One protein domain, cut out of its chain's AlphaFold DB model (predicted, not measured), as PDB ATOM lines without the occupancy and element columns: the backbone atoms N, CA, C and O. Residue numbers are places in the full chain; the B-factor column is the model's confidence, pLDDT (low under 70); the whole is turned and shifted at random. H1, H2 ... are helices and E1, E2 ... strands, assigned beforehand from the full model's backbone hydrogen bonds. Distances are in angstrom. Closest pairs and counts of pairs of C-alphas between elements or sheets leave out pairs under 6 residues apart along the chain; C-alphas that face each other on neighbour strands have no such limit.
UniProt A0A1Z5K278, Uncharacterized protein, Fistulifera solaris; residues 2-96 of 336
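This is residues 2 to 96 of the 336 residues of an uncharacterized protein of Fistulifera solaris (UniProt A0A1Z5K278). A parallel sheet of four strands, E1 to E4, makes one wall; a row of three helices, H2, H3 and H4, stands off from one of its sides, and its other side is bare. H1 lies at one end, near H2 and beyond edge strand E1. The printed part has 95 residues, with four named helices and four named strands alternating as H1 E1 H2 E2 H3 E3 H4 E4; the sheet's order is E1 E2 E3 E4 and the class is mixed. The whole is compact, with a radius of gyration of the C-alphas of 12.5 A and spans of 35 by 28 by 19 A.

H1, residues 2 to 8, begins at C-alpha 2 (139.605, 71.755, 116.256). E1 is residues 15 to 19, H2 25 to 32 and E2 38 to 43, 16.0 A long. H3, residues 49 to 57, measures 12.4 A; E3, residues 64 to 69, 17.0 A; H4, residues 75 to 83, 12.6 A. E4, residues 88 to 93, ends at C-alpha 93 (136.093, 92.367, 139.689).

N 16 and O 39 of E1 and E2 are 2.8 A apart, N 40 and O 65 of E2 and E3 2.9 A, and N 68 and O 92 of E3 and E4 2.9 A, within hydrogen-bond range. E1-H2-E2, E2-H3-E3 and E3-H4-E4 are strand-helix-strand units, parallel neighbour strands joined through a helix, with right-handed crossovers. H2 only grazes the sheet with residues 31 to 32; H3 is not on it, and H4 only just not, with 4 pairs of C-alphas within 10 A. H2 and H3 touch, closest at the C-alphas of Tyr 29 and Ser 55, 5.6 A, at a steep tilt of 38 degrees, the same way. H3 and H4 touch at the C-alphas of Gly 49 and Ala 77, 5.0 A, at a shallow tilt of 19 degrees, the same way. In H2, H3 and H4 every O i to N i+4 pair is within hydrogen-bond range; in H1, 2 of 3.

The C-alphas farthest apart, Lys 2 and Phe 96, are 36.7 A apart. The printed part has no cut and no long link. Residues 2 to 13 and 72 to 73 have pLDDT under 70.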
ATOM      1  N   LYS A   2     139.068  72.962 115.596       62.06
ATOM      2  CA  LYS A   2     139.605  71.755 116.256       62.06
ATOM      3  C   LYS A   2     140.828  72.007 117.149       62.06
ATOM      4  O   LYS A   2     140.927  71.427 118.215       62.06
ATOM      5  N   GLU A   3     141.727  72.912 116.759       64.00
ATOM      6  CA  GLU A   3     142.890  73.287 117.587       64.00
ATOM      7  C   GLU A   3     142.494  73.972 118.903       64.00
ATOM      8  O   GLU A   3     143.158  73.781 119.915       64.00
ATOM      9  N   PHE A   4     141.387  74.725 118.905       67.19
ATOM     10  CA  PHE A   4     140.873  75.371 120.111       67.19
ATOM     11  C   PHE A   4     140.184  74.337 121.008       67.19
ATOM     12  O   PHE A   4     140.431  74.320 122.198       67.19
ATOM     13  N   GLU A   5     139.405  73.408 120.449       64.81
ATOM     14  CA  GLU A   5     138.808  72.288 121.201       64.81
ATOM     15  C   GLU A   5     139.861  71.390 121.865       64.81
ATOM     16  O   GLU A   5     139.752  71.094 123.055       64.81
ATOM     17  N   LEU A   6     140.940  71.062 121.145       64.00
ATOM     18  CA  LEU A   6     142.040  70.238 121.656       64.00
ATOM     19  C   LEU A   6     142.784  70.869 122.845       64.00
ATOM     20  O   LEU A   6     143.308  70.136 123.684       64.00
ATOM     21  N   LEU A   7     142.807  72.202 122.953       66.69
ATOM     22  CA  LEU A   7     143.407  72.910 124.092       66.69
ATOM     23  C   LEU A   7     142.619  72.722 125.400       66.69
ATOM     24  O   LEU A   7     143.198  72.874 126.473       66.69
ATOM     25  N   PHE A   8     141.331  72.372 125.330       67.75
ATOM     26  CA  PHE A   8     140.439  72.323 126.498       67.75
ATOM     27  C   PHE A   8     139.915  70.924 126.844       67.75
ATOM     28  O   PHE A   8     139.338  70.745 127.914       67.75
ATOM     29  N   ASP A   9     140.110  69.923 125.985       65.81
ATOM     30  CA  ASP A   9     139.595  68.569 126.227       65.81
ATOM     31  C   ASP A   9     140.483  67.713 127.155       65.81
ATOM     32  O   ASP A   9     140.037  66.663 127.611       65.81
ATOM     33  N   SER A  10     141.720  68.128 127.481       59.25
ATOM     34  CA  SER A  10     142.683  67.243 128.173       59.25
ATOM     35  C   SER A  10     143.022  67.575 129.633       59.25
ATOM     36  O   SER A  10     143.741  66.799 130.262       59.25
ATOM     37  N   ILE A  11     142.518  68.669 130.224       56.72
ATOM     38  CA  ILE A  11     142.993  69.109 131.551       56.72
ATOM     39  C   ILE A  11     141.832  69.441 132.492       56.72
ATOM     40  O   ILE A  11     141.139  70.444 132.349       56.72
ATOM     41  N   ALA A  12     141.677  68.611 133.528       55.84
ATOM     42  CA  ALA A  12     140.596  68.658 134.516       55.84
ATOM     43  C   ALA A  12     140.539  69.931 135.392       55.84
ATOM     44  O   ALA A  12     139.652  70.034 136.233       55.84
ATOM     45  N   LYS A  13     141.457  70.893 135.225       59.97
ATOM     46  CA  LYS A  13     141.456  72.205 135.898       59.97
ATOM     47  C   LYS A  13     142.195  73.219 135.032       59.97
ATOM     48  O   LYS A  13     143.383  73.461 135.232       59.97
ATOM     49  N   THR A  14     141.516  73.784 134.042       76.88
ATOM     50  CA  THR A  14     142.138  74.788 133.175       76.88
ATOM     51  C   THR A  14     141.909  76.170 133.778       76.88
ATOM     52  O   THR A  14     140.780  76.661 133.821       76.88
ATOM     53  N   ARG A  15     142.986  76.791 134.269       90.56
ATOM     54  CA  ARG A  15     143.028  78.244 134.435       90.56
ATOM     55  C   ARG A  15     143.230  78.849 133.053       90.56
ATOM     56  O   ARG A  15     144.227  78.562 132.398       90.56
ATOM     57  N   ILE A  16     142.274  79.653 132.618       91.12
ATOM     58  CA  ILE A  16     142.264  80.322 131.325       91.12
ATOM     59  C   ILE A  16     142.458  81.803 131.601       91.12
ATOM     60  O   ILE A  16     141.626  82.429 132.252       91.12
ATOM     61  N   VAL A  17     143.559  82.360 131.108       92.00
ATOM     62  CA  VAL A  17     143.825  83.796 131.186       92.00
ATOM     63  C   VAL A  17     143.722  84.367 129.783       92.00
ATOM     64  O   VAL A  17     144.415  83.916 128.873       92.00
ATOM     65  N   ILE A  18     142.845  85.351 129.610       90.25
ATOM     66  CA  ILE A  18     142.637  86.054 128.350       90.25
ATOM     67  C   ILE A  18     143.120  87.490 128.533       90.25
ATOM     68  O   ILE A  18     142.646  88.200 129.416       90.25
ATOM     69  N   LEU A  19     144.087  87.898 127.711       89.19
ATOM     70  CA  LEU A  19     144.774  89.182 127.818       89.19
ATOM     71  C   LEU A  19     144.588  90.002 126.539       89.19
ATOM     72  O   LEU A  19     144.856  89.491 125.452       89.19
ATOM     73  N   LEU A  20     144.199  91.275 126.692       80.81
ATOM     74  CA  LEU A  20     144.243  92.315 125.650       80.81
ATOM     75  C   LEU A  20     143.632  91.883 124.307       80.81
ATOM     76  O   LEU A  20     144.189  92.145 123.238       80.81
ATOM     77  N   SER A  21     142.494  91.193 124.350       76.62
ATOM     78  CA  SER A  21     141.833  90.672 123.157       76.62
ATOM     79  C   SER A  21     140.412  91.210 123.002       76.62
ATOM     80  O   SER A  21     139.744  91.604 123.961       76.62
ATOM     81  N   HIS A  22     139.950  91.224 121.755       85.94
ATOM     82  CA  HIS A  22     138.529  91.276 121.451       85.94
ATOM     83  C   HIS A  22     138.032  89.839 121.366       85.94
ATOM     84  O   HIS A  22     138.365  89.120 120.421       85.94
ATOM     85  N   LEU A  23     137.256  89.412 122.357       87.81
ATOM     86  CA  LEU A  23     136.585  88.125 122.282       87.81
ATOM     87  C   LEU A  23     135.310  88.277 121.477       87.81
ATOM     88  O   LEU A  23     134.442  89.082 121.809       87.81
ATOM     89  N   ASN A  24     135.210  87.482 120.416       91.00
ATOM     90  CA  ASN A  24     133.947  87.326 119.723       91.00
ATOM     91  C   ASN A  24     133.003  86.423 120.527       91.00
ATOM     92  O   ASN A  24     133.425  85.633 121.378       91.00
ATOM     93  N   ASP A  25     131.724  86.520 120.194       93.44
ATOM     94  CA  ASP A  25     130.638  85.811 120.868       93.44
ATOM     95  C   ASP A  25     130.849  84.297 120.885       93.44
ATOM     96  O   ASP A  25     130.537  83.635 121.871       93.44
ATOM     97  N   PHE A  26     131.440  83.747 119.821       92.12
ATOM     98  CA  PHE A  26     131.731  82.321 119.726       92.12
ATOM     99  C   PHE A  26     132.716  81.868 120.804       92.12
ATOM    100  O   PHE A  26     132.450  80.882 121.488       92.12
ATOM    101  N   VAL A  27     133.846  82.567 120.973       90.69
ATOM    102  CA  VAL A  27     134.842  82.193 121.986       90.69
ATOM    103  C   VAL A  27     134.261  82.371 123.380       90.69
ATOM    104  O   VAL A  27     134.416  81.463 124.193       90.69
ATOM    105  N   THR A  28     133.557  83.479 123.632       92.50
ATOM    106  CA  THR A  28     132.874  83.733 124.908       92.50
ATOM    107  C   THR A  28     131.915  82.596 125.243       92.50
ATOM    108  O   THR A  28     132.104  81.945 126.263       92.50
ATOM    109  N   TYR A  29     130.967  82.285 124.353       94.38
ATOM    110  CA  TYR A  29     130.013  81.187 124.527       94.38
ATOM    111  C   TYR A  29     130.718  79.846 124.757       94.38
ATOM    112  O   TYR A  29     130.365  79.074 125.646       94.38
ATOM    113  N   PHE A  30     131.747  79.551 123.968       92.12
ATOM    114  CA  PHE A  30     132.462  78.285 124.047       92.12
ATOM    115  C   PHE A  30     133.192  78.085 125.381       92.12
ATOM    116  O   PHE A  30     133.165  76.983 125.933       92.12
ATOM    117  N   VAL A  31     133.846  79.122 125.921       91.38
ATOM    118  CA  VAL A  31     134.513  79.007 127.226       91.38
ATOM    119  C   VAL A  31     133.502  78.973 128.366       91.38
ATOM    120  O   VAL A  31     133.690  78.221 129.317       91.38
ATOM    121  N   THR A  32     132.399  79.713 128.279       92.56
ATOM    122  CA  THR A  32     131.426  79.775 129.374       92.56
ATOM    123  C   THR A  32     130.472  78.591 129.434       92.56
ATOM    124  O   THR A  32     129.974  78.294 130.515       92.56
ATOM    125  N   THR A  33     130.247  77.860 128.342       93.50
ATOM    126  CA  THR A  33     129.349  76.684 128.314       93.50
ATOM    127  C   THR A  33     130.030  75.363 128.675       93.50
ATOM    128  O   THR A  33     129.417  74.297 128.586       93.50
ATOM    129  N   ARG A  34     131.298  75.384 129.113       91.44
ATOM    130  CA  ARG A  34     132.010  74.148 129.476       91.44
ATOM    131  C   ARG A  34     131.294  73.384 130.592       91.44
ATOM    132  O   ARG A  34     130.956  73.990 131.600       91.44
ATOM    133  N   PRO A  35     131.104  72.055 130.478       91.25
ATOM    134  CA  PRO A  35     130.281  71.296 131.426       91.25
ATOM    135  C   PRO A  35     130.943  71.097 132.801       91.25
ATOM    136  O   PRO A  35     130.329  70.538 133.709       91.25
ATOM    137  N   TYR A  36     132.184  71.550 132.968       90.12
ATOM    138  CA  TYR A  36     132.966  71.477 134.197       90.12
ATOM    139  C   TYR A  36     133.312  72.887 134.718       90.12
ATOM    140  O   TYR A  36     133.271  73.850 133.942       90.12
ATOM    141  N   PRO A  37     133.643  73.036 136.015       92.50
ATOM    142  CA  PRO A  37     134.134  74.299 136.561       92.50
ATOM    143  C   PRO A  37     135.434  74.747 135.882       92.50
ATOM    144  O   PRO A  37     136.338  73.939 135.658       92.50
ATOM    145  N   ILE A  38     135.535  76.036 135.574       92.81
ATOM    146  CA  ILE A  38     136.703  76.675 134.964       92.81
ATOM    147  C   ILE A  38     137.161  77.865 135.805       92.81
ATOM    148  O   ILE A  38     136.364  78.477 136.513       92.81
ATOM    149  N   HIS A  39     138.447  78.207 135.724       94.00
ATOM    150  CA  HIS A  39     138.969  79.444 136.307       94.00
ATOM    151  C   HIS A  39     139.283  80.408 135.169       94.00
ATOM    152  O   HIS A  39     140.275  80.215 134.469       94.00
ATOM    153  N   LEU A  40     138.422  81.397 134.949       94.12
ATOM    154  CA  LEU A  40     138.515  82.320 133.825       94.12
ATOM    155  C   LEU A  40     138.903  83.717 134.310       94.12
ATOM    156  O   LEU A  40     138.163  84.334 135.072       94.12
ATOM    157  N   THR A  41     140.040  84.212 133.833       94.44
ATOM    158  CA  THR A  41     140.545  85.552 134.131       94.44
ATOM    159  C   THR A  41     140.582  86.374 132.848       94.44
ATOM    160  O   THR A  41     141.269  86.009 131.892       94.44
ATOM    161  N   PHE A  42     139.883  87.504 132.833       92.69
ATOM    162  CA  PHE A  42     139.929  88.486 131.756       92.69
ATOM    163  C   PHE A  42     140.771  89.683 132.181       92.69
ATOM    164  O   PHE A  42     140.507  90.288 133.215       92.69
ATOM    165  N   ILE A  43     141.758  90.050 131.370       91.69
ATOM    166  CA  ILE A  43     142.632  91.198 131.620       91.69
ATOM    167  C   ILE A  43     142.525  92.144 130.428       91.69
ATOM    168  O   ILE A  43     142.892  91.772 129.310       91.69
ATOM    169  N   ALA A  44     141.990  93.345 130.663       88.62
ATOM    170  CA  ALA A  44     141.791  94.384 129.650       88.62
ATOM    171  C   ALA A  44     141.156  93.838 128.352       88.62
ATOM    172  O   ALA A  44     141.614  94.108 127.242       88.62
ATOM    173  N   THR A  45     140.135  92.992 128.506       85.62
ATOM    174  CA  THR A  45     139.474  92.283 127.404       85.62
ATOM    175  C   THR A  45     138.145  92.952 127.079       85.62
ATOM    176  O   THR A  45     137.355  93.250 127.975       85.62
ATOM    177  N   HIS A  46     137.870  93.145 125.791       86.00
ATOM    178  CA  HIS A  46     136.575  93.616 125.309       86.00
ATOM    179  C   HIS A  46     135.739  92.429 124.830       86.00
ATOM    180  O   HIS A  46     136.196  91.645 123.999       86.00
ATOM    181  N   MET A  47     134.510  92.308 125.328       87.50
ATOM    182  CA  MET A  47     133.572  91.263 124.916       87.50
ATOM    183  C   MET A  47     132.122  91.711 125.101       87.50
ATOM    184  O   MET A  47     131.856  92.670 125.831       87.50
ATOM    185  N   ASP A  48     131.198  90.984 124.478       88.31
ATOM    186  CA  ASP A  48     129.767  91.160 124.702       88.31
ATOM    187  C   ASP A  48     129.335  90.523 126.035       88.31
ATOM    188  O   ASP A  48     129.413  89.308 126.246       88.31
ATOM    189  N   GLY A  49     128.870  91.368 126.954       90.69
ATOM    190  CA  GLY A  49     128.351  90.944 128.249       90.69
ATOM    191  C   GLY A  49     127.066  90.140 128.189       90.69
ATOM    192  O   GLY A  49     126.821  89.339 129.088       90.69
ATOM    193  N   GLU A  50     126.230  90.359 127.175       93.12
ATOM    194  CA  GLU A  50     124.976  89.626 127.033       93.12
ATOM    195  C   GLU A  50     125.265  88.162 126.720       93.12
ATOM    196  O   GLU A  50     124.733  87.293 127.405       93.12
ATOM    197  N   VAL A  51     126.188  87.892 125.790       94.00
ATOM    198  CA  VAL A  51     126.617  86.527 125.443       94.00
ATOM    199  C   VAL A  51     127.241  85.816 126.638       94.00
ATOM    200  O   VAL A  51     126.941  84.648 126.880       94.00
ATOM    201  N   LEU A  52     128.082  86.505 127.419       93.31
ATOM    202  CA  LEU A  52     128.660  85.947 128.644       93.31
ATOM    203  C   LEU A  52     127.563  85.496 129.623       93.31
ATOM    204  O   LEU A  52     127.607  84.386 130.144       93.31
ATOM    205  N   VAL A  53     126.579  86.357 129.869       94.56
ATOM    206  CA  VAL A  53     125.518  86.094 130.844       94.56
ATOM    207  C   VAL A  53     124.574  84.994 130.367       94.56
ATOM    208  O   VAL A  53     124.281  84.089 131.144       94.56
ATOM    209  N   THR A  54     124.113  85.041 129.116       95.19
ATOM    210  CA  THR A  54     123.173  84.042 128.581       95.19
ATOM    211  C   THR A  54     123.796  82.651 128.567       95.19
ATOM    212  O   THR A  54     123.197  81.700 129.058       95.19
ATOM    213  N   SER A  55     125.044  82.536 128.119       94.69
ATOM    214  CA  SER A  55     125.765  81.258 128.121       94.69
ATOM    215  C   SER A  55     126.053  80.715 129.529       94.69
ATOM    216  O   SER A  55     126.049  79.503 129.732       94.69
ATOM    217  N   MET A  56     126.265  81.578 130.532       94.00
ATOM    218  CA  MET A  56     126.371  81.147 131.933       94.00
ATOM    219  C   MET A  56     125.033  80.649 132.496       94.00
ATOM    220  O   MET A  56     125.031  79.677 133.249       94.00
ATOM    221  N   GLN A  57     123.906  81.263 132.112       93.94
ATOM    222  CA  GLN A  57     122.557  80.840 132.527       93.94
ATOM    223  C   GLN A  57     122.194  79.437 132.029       93.94
ATOM    224  O   GLN A  57     121.429  78.731 132.681       93.94
ATOM    225  N   GLU A  58     122.740  79.028 130.886       94.50
ATOM    226  CA  GLU A  58     122.495  77.712 130.287       94.50
ATOM    227  C   GLU A  58     123.224  76.568 131.013       94.50
ATOM    228  O   GLU A  58     122.958  75.391 130.754       94.50
ATOM    229  N   ARG A  59     124.144  76.879 131.935       93.38
ATOM    230  CA  ARG A  59     124.930  75.862 132.640       93.38
ATOM    231  C   ARG A  59     124.095  75.120 133.679       93.38
ATOM    232  O   ARG A  59     123.427  75.712 134.521       93.38
ATOM    233  N   ALA A  60     124.258  73.799 133.707       92.12
ATOM    234  CA  ALA A  60     123.739  72.950 134.780       92.12
ATOM    235  C   ALA A  60     124.689  72.843 135.992       92.12
ATOM    236  O   ALA A  60     124.286  72.359 137.049       92.12
ATOM    237  N   THR A  61     125.953  73.248 135.843       91.50
ATOM    238  CA  THR A  61     127.002  73.134 136.868       91.50
ATOM    239  C   THR A  61     127.549  74.509 137.262       91.50
ATOM    240  O   THR A  61     127.570  75.417 136.420       91.50
ATOM    241  N   PRO A  62     128.037  74.679 138.511       91.12
ATOM    242  CA  PRO A  62     128.736  75.896 138.919       91.12
ATOM    243  C   PRO A  62     129.858  76.261 137.943       91.12
ATOM    244  O   PRO A  62     130.494  75.395 137.332       91.12
ATOM    245  N   PHE A  63     130.089  77.558 137.776       93.06
ATOM    246  CA  PHE A  63     131.070  78.081 136.835       93.06
ATOM    247  C   PHE A  63     132.508  77.822 137.288       93.06
ATOM    248  O   PHE A  63     133.371  77.588 136.453       93.06
ATOM    249  N   GLY A  64     132.763  77.827 138.598       94.62
ATOM    250  CA  GLY A  64     134.114  77.851 139.158       94.62
ATOM    251  C   GLY A  64     134.519  79.281 139.504       94.62
ATOM    252  O   GLY A  64     133.882  79.908 140.350       94.62
ATOM    253  N   SER A  65     135.565  79.808 138.871       96.19
ATOM    254  CA  SER A  65     136.096  81.146 139.150       96.19
ATOM    255  C   SER A  65     135.983  82.081 137.957       96.19
ATOM    256  O   SER A  65     136.302  81.696 136.834       96.19
ATOM    257  N   LEU A  66     135.578  83.318 138.220       95.56
ATOM    258  CA  LEU A  66     135.492  84.379 137.229       95.56
ATOM    259  C   LEU A  66     136.185  85.631 137.764       95.56
ATOM    260  O   LEU A  66     135.811  86.136 138.819       95.56
ATOM    261  N   GLU A  67     137.175  86.127 137.037       95.56
ATOM    262  CA  GLU A  67     137.938  87.313 137.407       95.56
ATOM    263  C   GLU A  67     137.978  88.314 136.254       95.56
ATOM    264  O   GLU A  67     138.240  87.948 135.105       95.56
ATOM    265  N   PHE A  68     137.777  89.586 136.576       93.06
ATOM    266  CA  PHE A  68     137.901  90.691 135.638       93.06
ATOM    267  C   PHE A  68     138.865  91.740 136.154       93.06
ATOM    268  O   PHE A  68     138.628  92.327 137.206       93.06
ATOM    269  N   HIS A  69     139.889  92.013 135.353       90.81
ATOM    270  CA  HIS A  69     140.898  93.030 135.605       90.81
ATOM    271  C   HIS A  69     140.837  94.089 134.499       90.81
ATOM    272  O   HIS A  69     141.101  93.796 133.328       90.81
ATOM    273  N   GLY A  70     140.493  95.326 134.863       83.19
ATOM    274  CA  GLY A  70     140.415  96.480 133.958       83.19
ATOM    275  C   GLY A  70     138.996  96.958 133.619       83.19
ATOM    276  O   GLY A  70     138.008  96.503 134.189       83.19
ATOM    277  N   ILE A  71     138.907  97.897 132.667       75.44
ATOM    278  CA  ILE A  71     137.676  98.645 132.371       75.44
ATOM    279  C   ILE A  71     136.611  97.721 131.779       75.44
ATOM    280  O   ILE A  71     136.748  97.215 130.664       75.44
ATOM    281  N   LEU A  72     135.510  97.562 132.506       66.50
ATOM    282  CA  LEU A  72     134.386  96.718 132.121       66.50
ATOM    283  C   LEU A  72     133.340  97.506 131.315       66.50
ATOM    284  O   LEU A  72     132.577  98.278 131.902       66.50
ATOM    285  N   PRO A  73     133.156  97.254 130.002       63.41
ATOM    286  CA  PRO A  73     131.992  97.745 129.259       63.41
ATOM    287  C   PRO A  73     130.724  96.920 129.577       63.41
ATOM    288  O   PRO A  73     129.894  96.675 128.709       63.41
ATOM    289  N   LEU A  74     130.575  96.450 130.823       74.50
ATOM    290  CA  LEU A  74     129.667  95.360 131.190       74.50
ATOM    291  C   LEU A  74     128.610  95.741 132.226       74.50
ATOM    292  O   LEU A  74     128.026  94.849 132.821       74.50
ATOM    293  N   LYS A  75     128.296  97.022 132.456       83.19
ATOM    294  CA  LYS A  75     127.409  97.429 133.570       83.19
ATOM    295  C   LYS A  75     126.109  96.608 133.678       83.19
ATOM    296  O   LYS A  75     125.746  96.189 134.775       83.19
ATOM    297  N   LYS A  76     125.433  96.331 132.554       88.69
ATOM    298  CA  LYS A  76     124.222  95.486 132.520       88.69
ATOM    299  C   LYS A  76     124.527  94.019 132.852       88.69
ATOM    300  O   LYS A  76     123.820  93.419 133.655       88.69
ATOM    301  N   ALA A  77     125.591  93.462 132.278       90.12
ATOM    302  CA  ALA A  77     126.018  92.095 132.552       90.12
ATOM    303  C   ALA A  77     126.493  91.910 134.002       90.12
ATOM    304  O   ALA A  77     126.128  90.929 134.635       90.12
ATOM    305  N   LEU A  78     127.202  92.887 134.577       88.94
ATOM    306  CA  LEU A  78     127.608  92.899 135.985       88.94
ATOM    307  C   LEU A  78     126.411  92.856 136.926       88.94
ATOM    308  O   LEU A  78     126.421  92.101 137.894       88.94
ATOM    309  N   GLN A  79     125.362  93.626 136.637       90.25
ATOM    310  CA  GLN A  79     124.130  93.573 137.423       90.25
ATOM    311  C   GLN A  79     123.494  92.182 137.383       90.25
ATOM    312  O   GLN A  79     123.026  91.703 138.417       90.25
ATOM    313  N   GLU A  80     123.495  91.530 136.219       92.88
ATOM    314  CA  GLU A  80     122.930  90.191 136.065       92.88
ATOM    315  C   GLU A  80     123.803  89.115 136.725       92.88
ATOM    316  O   GLU A  80     123.284  88.277 137.459       92.88
ATOM    317  N   ILE A  81     125.130  89.198 136.604       92.88
ATOM    318  CA  ILE A  81     126.064  88.353 137.364       92.88
ATOM    319  C   ILE A  81     125.834  88.534 138.870       92.88
ATOM    320  O   ILE A  81     125.687  87.560 139.605       92.88
ATOM    321  N   CYS A  82     125.686  89.775 139.336       91.38
ATOM    322  CA  CYS A  82     125.407  90.076 140.737       91.38
ATOM    323  C   CYS A  82     124.024  89.592 141.204       91.38
ATOM    324  O   CYS A  82     123.773  89.529 142.408       91.38
ATOM    325  N   ARG A  83     123.070  89.309 140.310       92.69
ATOM    326  CA  ARG A  83     121.803  88.638 140.667       92.69
ATOM    327  C   ARG A  83     121.979  87.129 140.799       92.69
ATOM    328  O   ARG A  83     121.249  86.512 141.565       92.69
ATOM    329  N   ASN A  84     122.981  86.571 140.132       93.88
ATOM    330  CA  ASN A  84     123.211  85.139 140.030       93.88
ATOM    331  C   ASN A  84     124.548  84.701 140.652       93.88
ATOM    332  O   ASN A  84     125.215  83.789 140.175       93.88
ATOM    333  N   LEU A  85     124.929  85.325 141.770       93.00
ATOM    334  CA  LEU A  85     126.206  85.080 142.453       93.00
ATOM    335  C   LEU A  85     126.428  83.608 142.846       93.00
ATOM    336  O   LEU A  85     127.563  83.151 142.899       93.00
ATOM    337  N   HIS A  86     125.354  82.843 143.052       93.19
ATOM    338  CA  HIS A  86     125.408  81.415 143.372       93.19
ATOM    339  C   HIS A  86     126.055  80.541 142.279       93.19
ATOM    340  O   HIS A  86     126.340  79.373 142.536       93.19
ATOM    341  N   TRP A  87     126.294  81.071 141.075       94.06
ATOM    342  CA  TRP A  87     127.022  80.359 140.021       94.06
ATOM    343  C   TRP A  87     128.520  80.218 140.300       94.06
ATOM    344  O   TRP A  87     129.165  79.368 139.685       94.06
ATOM    345  N   PHE A  88     129.087  81.035 141.188       96.19
ATOM    346  CA  PHE A  88     130.533  81.180 141.325       96.19
ATOM    347  C   PHE A  88     131.050  80.597 142.640       96.19
ATOM    348  O   PHE A  88     130.498  80.827 143.713       96.19
ATOM    349  N   GLU A  89     132.165  79.880 142.551       96.31
ATOM    350  CA  GLU A  89     132.995  79.519 143.702       96.31
ATOM    351  C   GLU A  89     133.948  80.666 144.057       96.31
ATOM    352  O   GLU A  89     134.222  80.910 145.235       96.31
ATOM    353  N   HIS A  90     134.435  81.376 143.031       97.19
ATOM    354  CA  HIS A  90     135.201  82.604 143.187       97.19
ATOM    355  C   HIS A  90     134.778  83.677 142.188       97.19
ATOM    356  O   HIS A  90     134.566  83.384 141.011       97.19
ATOM    357  N   LEU A  91     134.697  84.918 142.654       96.75
ATOM    358  CA  LEU A  91     134.328  86.050 141.822       96.75
ATOM    359  C   LEU A  91     135.192  87.268 142.151       96.75
ATOM    360  O   LEU A  91     135.137  87.743 143.283       96.75
ATOM    361  N   HIS A  92     135.956  87.766 141.176       96.19
ATOM    362  CA  HIS A  92     136.763  88.987 141.288       96.19
ATOM    363  C   HIS A  92     136.351  90.014 140.245       96.19
ATOM    364  O   HIS A  92     136.241  89.679 139.064       96.19
ATOM    365  N   PHE A  93     136.223  91.275 140.647       93.19
ATOM    366  CA  PHE A  93     136.093  92.367 139.689       93.19
ATOM    367  C   PHE A  93     136.837  93.642 140.084       93.19
ATOM    368  O   PHE A  93     136.720  94.119 141.212       93.19
ATOM    369  N   SER A  94     137.498  94.251 139.105       91.19
ATOM    370  CA  SER A  94     137.956  95.638 139.177       91.19
ATOM    371  C   SER A  94     136.810  96.643 138.996       91.19
ATOM    372  O   SER A  94     135.801  96.340 138.354       91.19
ATOM    373  N   ASP A  95     136.993  97.851 139.536       86.69
ATOM    374  CA  ASP A  95     136.143  99.032 139.310       86.69
ATOM    375  C   ASP A  95     134.646  98.810 139.616       86.69
ATOM    376  O   ASP A  95     133.753  99.182 138.843       86.69
ATOM    377  N   PHE A  96     134.345  98.158 140.744       87.69
ATOM    378  CA  PHE A  96     132.966  97.904 141.153       87.69
ATOM    379  C   PHE A  96     132.293  99.160 141.723       87.69
ATOM    380  O   PHE A  96     132.784  99.722 142.701       87.69
TER     381      PHE A  96